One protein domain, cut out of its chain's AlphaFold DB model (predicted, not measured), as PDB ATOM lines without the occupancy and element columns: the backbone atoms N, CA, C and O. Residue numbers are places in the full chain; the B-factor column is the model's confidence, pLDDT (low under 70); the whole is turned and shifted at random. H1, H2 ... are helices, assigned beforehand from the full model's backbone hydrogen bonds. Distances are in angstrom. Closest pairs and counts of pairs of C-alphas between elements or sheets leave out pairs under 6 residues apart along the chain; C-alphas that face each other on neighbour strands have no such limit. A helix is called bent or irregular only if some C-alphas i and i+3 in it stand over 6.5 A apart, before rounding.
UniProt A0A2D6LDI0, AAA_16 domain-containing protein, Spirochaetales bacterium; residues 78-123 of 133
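Overview. This is residues 78 to 123 of the 133 residues of the protein "AAA_16 domain-containing protein" of Spirochaetales bacterium (UniProt A0A2D6LDI0). Two helices, H1 and H2, make an open V, joined through a turn at Gly 102 and meeting near that turn, while the rest of H2 spreads away from H1. Residues 107 to 119 stick out, of which 107 to 116 belong to H2, and a tail without a named element, residues 78 to 87, leads into H1. The printed part has 46 residues, with two named helices in the order H1, H2 and no named strand; its class is all helix. It is loose, with a radius of gyration of the C-alphas of 12.0 A, and only just flat, spanning 33 by 25 by 14 A.

Arrangement. H1, residues 88 to 101, and H2, residues 103 to 116, form a helical hairpin, two helices in succession that touch and run opposite ways. Their closest C-alphas, those of Ala 98 and Ile 106, are 7.0 A apart. H1 touches H2 with residues 94 to 98 alone, and H2 touches H1 with residues 105 to 106 alone. Their lines stand at a steep tilt of 44 degrees, and their centres are 13.7 A apart. In H1 every O i to N i+4 pair is within hydrogen-bond range; in H2 it is 5 of 10.

Along the chain. H1 runs 19.9 A from C-alpha 88 at (17.196, -34.935, 28.548) to C-alpha 101 at (14.347, -44.224, 11.170). H2 spans 18.4 A and ends at C-alpha 116, at (2.203, -45.212, 30.854). H2 is irregular: C-alphas 109 and 112 are 9.4 A apart, against about 5 A in a regular helix, and its line is a rough one.

Size, cuts and confidence. The two C-alphas farthest apart, those of Glu 81 and Arg 112, are 34.0 A from each other. The printed part has no cut, and the link from H1 to H2 is tight. The mean pLDDT of the printed part is 73.5, and residues 110 to 123 are under 70.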
ATOM      1  N   CYS A  78      24.319 -35.870  29.245       83.94
ATOM      2  CA  CYS A  78      23.812 -35.386  30.520       83.94
ATOM      3  C   CYS A  78      24.466 -34.036  30.799       83.94
ATOM      4  O   CYS A  78      25.690 -33.972  30.911       83.94
ATOM      5  N   PHE A  79      23.657 -32.987  30.902       80.06
ATOM      6  CA  PHE A  79      24.098 -31.688  31.389       80.06
ATOM      7  C   PHE A  79      23.639 -31.519  32.836       80.06
ATOM      8  O   PHE A  79      22.529 -31.916  33.191       80.06
ATOM      9  N   GLU A  80      24.505 -30.940  33.661       72.19
ATOM     10  CA  GLU A  80      24.191 -30.513  35.028       72.19
ATOM     11  C   GLU A  80      23.950 -28.996  35.042       72.19
ATOM     12  O   GLU A  80      24.517 -28.262  35.846       72.19
ATOM     13  N   GLU A  81      23.152 -28.508  34.092       80.25
ATOM     14  CA  GLU A  81      22.802 -27.092  33.978       80.25
ATOM     15  C   GLU A  81      21.367 -26.855  34.449       80.25
ATOM     16  O   GLU A  81      20.467 -27.677  34.226       80.25
ATOM     17  N   GLU A  82      21.150 -25.713  35.101       75.56
ATOM     18  CA  GLU A  82      19.831 -25.299  35.565       75.56
ATOM     19  C   GLU A  82      18.872 -25.157  34.371       75.56
ATOM     20  O   GLU A  82      19.179 -24.503  33.379       75.56
ATOM     21  N   GLY A  83      17.715 -25.821  34.448       79.81
ATOM     22  CA  GLY A  83      16.738 -25.869  33.353       79.81
ATOM     23  C   GLY A  83      16.867 -27.070  32.407       79.81
ATOM     24  O   GLY A  83      16.027 -27.214  31.516       79.81
ATOM     25  N   THR A  84      17.844 -27.966  32.613       79.19
ATOM     26  CA  THR A  84      17.927 -29.225  31.853       79.19
ATOM     27  C   THR A  84      16.684 -30.086  32.122       79.19
ATOM     28  O   THR A  84      16.405 -30.415  33.280       79.19
ATOM     29  N   PRO A  85      15.926 -30.490  31.086       80.44
ATOM     30  CA  PRO A  85      14.718 -31.283  31.282       80.44
ATOM     31  C   PRO A  85      15.005 -32.640  31.931       80.44
ATOM     32  O   PRO A  85      16.028 -33.268  31.630       80.44
ATOM     33  N   PRO A  86      14.077 -33.170  32.750       82.56
ATOM     34  CA  PRO A  86      14.132 -34.562  33.160       82.56
ATOM     35  C   PRO A  86      14.279 -35.469  31.938       82.56
ATOM     36  O   PRO A  86      13.595 -35.287  30.931       82.56
ATOM     37  N   LEU A  87      15.170 -36.458  32.034       83.88
ATOM     38  CA  LEU A  87      15.430 -37.415  30.957       83.88
ATOM     39  C   LEU A  87      15.951 -36.771  29.653       83.88
ATOM     40  O   LEU A  87      15.839 -37.388  28.595       83.88
ATOM     41  N   TRP A  88      16.577 -35.588  29.712       87.25
ATOM     42  CA  TRP A  88      17.196 -34.935  28.548       87.25
ATOM     43  C   TRP A  88      18.056 -35.860  27.664       87.25
ATOM     44  O   TRP A  88      17.825 -35.886  26.453       87.25
ATOM     45  N   PRO A  89      18.947 -36.713  28.219       89.00
ATOM     46  CA  PRO A  89      19.743 -37.622  27.394       89.00
ATOM     47  C   PRO A  89      18.878 -38.580  26.566       89.00
ATOM     48  O   PRO A  89      19.224 -38.924  25.438       89.00
ATOM     49  N   TRP A  90      17.727 -38.999  27.100       88.06
ATOM     50  CA  TRP A  90      16.793 -39.869  26.388       88.06
ATOM     51  C   TRP A  90      16.055 -39.129  25.275       88.06
ATOM     52  O   TRP A  90      15.831 -39.709  24.216       88.06
ATOM     53  N   LEU A  91      15.722 -37.850  25.471       87.06
ATOM     54  CA  LEU A  91      15.140 -37.020  24.414       87.06
ATOM     55  C   LEU A  91      16.113 -36.858  23.242       87.06
ATOM     56  O   LEU A  91      15.706 -37.012  22.092       87.06
ATOM     57  N   GLU A  92      17.395 -36.605  23.512       89.69
ATOM     58  CA  GLU A  92      18.422 -36.541  22.465       89.69
ATOM     59  C   GLU A  92      18.576 -37.877  21.728       89.69
ATOM     60  O   GLU A  92      18.609 -37.908  20.495       89.69
ATOM     61  N   VAL A  93      18.574 -38.994  22.465       90.75
ATOM     62  CA  VAL A  93      18.621 -40.341  21.880       90.75
ATOM     63  C   VAL A  93      17.420 -40.601  20.965       90.75
ATOM     64  O   VAL A  93      17.600 -41.064  19.838       90.75
ATOM     65  N   LEU A  94      16.202 -40.273  21.405       89.25
ATOM     66  CA  LEU A  94      14.984 -40.451  20.609       89.25
ATOM     67  C   LEU A  94      14.973 -39.552  19.370       89.25
ATOM     68  O   LEU A  94      14.596 -40.014  18.297       89.25
ATOM     69  N   ARG A  95      15.438 -38.301  19.477       88.12
ATOM     70  CA  ARG A  95      15.579 -37.396  18.323       88.12
ATOM     71  C   ARG A  95      16.580 -37.940  17.308       88.12
ATOM     72  O   ARG A  95      16.285 -37.955  16.116       88.12
ATOM     73  N   GLY A  96      17.729 -38.433  17.774       89.38
ATOM     74  CA  GLY A  96      18.720 -39.087  16.920       89.38
ATOM     75  C   GLY A  96      18.169 -40.348  16.251       89.38
ATOM     76  O   GLY A  96      18.396 -40.566  15.063       89.38
ATOM     77  N   TYR A  97      17.385 -41.143  16.984       89.19
ATOM     78  CA  TYR A  97      16.718 -42.316  16.432       89.19
ATOM     79  C   TYR A  97      15.693 -41.935  15.353       89.19
ATOM     80  O   TYR A  97      15.721 -42.472  14.247       89.19
ATOM     81  N   ALA A  98      14.820 -40.967  15.645       87.38
ATOM     82  CA  ALA A  98      13.806 -40.477  14.718       87.38
ATOM     83  C   ALA A  98      14.419 -39.875  13.446       87.38
ATOM     84  O   ALA A  98      13.866 -40.048  12.365       87.38
ATOM     85  N   ALA A  99      15.573 -39.209  13.551       88.00
ATOM     86  CA  ALA A  99      16.293 -38.695  12.388       88.00
ATOM     87  C   ALA A  99      16.802 -39.814  11.460       88.00
ATOM     88  O   ALA A  99      16.886 -39.605  10.252       88.00
ATOM     89  N   GLY A 100      17.126 -40.995  12.002       87.12
ATOM     90  CA  GLY A 100      17.588 -42.147  11.222       87.12
ATOM     91  C   GLY A 100      16.471 -43.050  10.691       87.12
ATOM     92  O   GLY A 100      16.598 -43.597   9.599       87.12
ATOM     93  N   CYS A 101      15.382 -43.219  11.449       86.56
ATOM     94  CA  CYS A 101      14.347 -44.224  11.170       86.56
ATOM     95  C   CYS A 101      12.917 -43.664  11.065       86.56
ATOM     96  O   CYS A 101      11.990 -44.426  10.789       86.56
ATOM     97  N   GLY A 102      12.713 -42.366  11.293       85.06
ATOM     98  CA  GLY A 102      11.396 -41.732  11.366       85.06
ATOM     99  C   GLY A 102      10.705 -41.893  12.727       85.06
ATOM    100  O   GLY A 102      10.944 -42.849  13.469       85.06
ATOM    101  N   TRP A 103       9.816 -40.951  13.058       82.12
ATOM    102  CA  TRP A 103       9.040 -40.972  14.308       82.12
ATOM    103  C   TRP A 103       8.025 -42.119  14.372       82.12
ATOM    104  O   TRP A 103       7.794 -42.667  15.450       82.12
ATOM    105  N   ASP A 104       7.478 -42.546  13.232       83.44
ATOM    106  CA  ASP A 104       6.544 -43.676  13.175       83.44
ATOM    107  C   ASP A 104       7.182 -44.979  13.676       83.44
ATOM    108  O   ASP A 104       6.535 -45.766  14.369       83.44
ATOM    109  N   SER A 105       8.475 -45.180  13.406       81.75
ATOM    110  CA  SER A 105       9.232 -46.349  13.865       81.75
ATOM    111  C   SER A 105       9.356 -46.399  15.390       81.75
ATOM    112  O   SER A 105       9.275 -47.476  15.978       81.75
ATOM    113  N   ILE A 106       9.482 -45.243  16.053       80.25
ATOM    114  CA  ILE A 106       9.461 -45.153  17.522       80.25
ATOM    115  C   ILE A 106       8.090 -45.595  18.035       80.25
ATOM    116  O   ILE A 106       7.998 -46.462  18.900       80.25
ATOM    117  N   LEU A 107       7.010 -45.048  17.476       77.38
ATOM    118  CA  LEU A 107       5.650 -45.381  17.906       77.38
ATOM    119  C   LEU A 107       5.333 -46.874  17.717       77.38
ATOM    120  O   LEU A 107       4.716 -47.489  18.591       77.38
ATOM    121  N   GLN A 108       5.807 -47.480  16.625       75.50
ATOM    122  CA  GLN A 108       5.685 -48.919  16.388       75.50
ATOM    123  C   GLN A 108       6.515 -49.750  17.375       75.50
ATOM    124  O   GLN A 108       6.001 -50.728  17.918       75.50
ATOM    125  N   ALA A 109       7.763 -49.350  17.647       71.38
ATOM    126  CA  ALA A 109       8.655 -50.052  18.570       71.38
ATOM    127  C   ALA A 109       8.148 -50.016  20.021       71.38
ATOM    128  O   ALA A 109       8.256 -51.007  20.744       71.38
ATOM    129  N   PHE A 110       7.559 -48.896  20.448       66.62
ATOM    130  CA  PHE A 110       6.994 -48.771  21.790       66.62
ATOM    131  C   PHE A 110       5.587 -49.389  21.920       66.62
ATOM    132  O   PHE A 110       5.210 -49.792  23.026       66.62
ATOM    133  N   GLY A 111       4.829 -49.540  20.823       60.81
ATOM    134  CA  GLY A 111       3.522 -50.212  20.791       60.81
ATOM    135  C   GLY A 111       2.536 -49.754  21.886       60.81
ATOM    136  O   GLY A 111       2.692 -48.704  22.502       60.81
ATOM    137  N   ARG A 112       1.516 -50.572  22.197       52.28
ATOM    138  CA  ARG A 112       0.488 -50.342  23.252       52.28
ATOM    139  C   ARG A 112       1.024 -50.237  24.703       52.28
ATOM    140  O   ARG A 112       0.266 -50.417  25.649       52.28
ATOM    141  N   ARG A 113       2.319 -49.988  24.911       54.00
ATOM    142  CA  ARG A 113       2.943 -49.766  26.228       54.00
ATOM    143  C   ARG A 113       3.233 -48.288  26.515       54.00
ATOM    144  O   ARG A 113       3.614 -47.961  27.635       54.00
ATOM    145  N   THR A 114       2.996 -47.387  25.559       47.72
ATOM    146  CA  THR A 114       3.162 -45.931  25.733       47.72
ATOM    147  C   THR A 114       2.092 -45.269  26.589       47.72
ATOM    148  O   THR A 114       2.318 -44.147  27.026       47.72
ATOM    149  N   SER A 115       0.964 -45.922  26.898       48.81
ATOM    150  CA  SER A 115      -0.068 -45.302  27.748       48.81
ATOM    151  C   SER A 115       0.467 -44.901  29.127       48.81
ATOM    152  O   SER A 115      -0.053 -43.972  29.730       48.81
ATOM    153  N   ALA A 116       1.530 -45.559  29.606       47.69
ATOM    154  CA  ALA A 116       2.203 -45.212  30.854       47.69
ATOM    155  C   ALA A 116       3.212 -44.051  30.720       47.69
ATOM    156  O   ALA A 116       3.481 -43.380  31.708       47.69
ATOM    157  N   LEU A 117       3.759 -43.805  29.522       45.78
ATOM    158  CA  LEU A 117       4.769 -42.762  29.271       45.78
ATOM    159  C   LEU A 117       4.193 -41.503  28.608       45.78
ATOM    160  O   LEU A 117       4.807 -40.443  28.677       45.78
ATOM    161  N   ALA A 118       3.009 -41.586  27.995       52.19
ATOM    162  CA  ALA A 118       2.359 -40.461  27.324       52.19
ATOM    163  C   ALA A 118       2.049 -39.288  28.276       52.19
ATOM    164  O   ALA A 118       2.005 -38.151  27.828       52.19
ATOM    165  N   GLY A 119       1.879 -39.553  29.578       47.47
ATOM    166  CA  GLY A 119       1.677 -38.520  30.604       47.47
ATOM    167  C   GLY A 119       2.958 -38.009  31.274       47.47
ATOM    168  O   GLY A 119       2.883 -37.086  32.077       47.47
ATOM    169  N   SER A 120       4.116 -38.616  30.988       50.66
ATOM    170  CA  SER A 120       5.413 -38.249  31.578       50.66
ATOM    171  C   SER A 120       6.428 -37.750  30.553       50.66
ATOM    172  O   SER A 120       7.509 -37.303  30.931       50.66
ATOM    173  N   LEU A 121       6.118 -37.868  29.261       48.47
ATOM    174  CA  LEU A 121       6.877 -37.195  28.220       48.47
ATOM    175  C   LEU A 121       6.605 -35.697  28.379       48.47
ATOM    176  O   LEU A 121       5.440 -35.303  28.287       48.47
ATOM    177  N   PRO A 122       7.628 -34.865  28.648       44.97
ATOM    178  CA  PRO A 122       7.432 -33.427  28.595       44.97
ATOM    179  C   PRO A 122       6.865 -33.103  27.213       44.97
ATOM    180  O   PRO A 122       7.392 -33.590  26.204       44.97
ATOM    181  N   GLU A 123       5.770 -32.337  27.165       43.88
ATOM    182  CA  GLU A 123       5.305 -31.782  25.898       43.88
ATOM    183  C   GLU A 123       6.513 -31.149  25.201       43.88
ATOM    184  O   GLU A 123       7.362 -30.566  25.888       43.88
TER     185      GLU A 123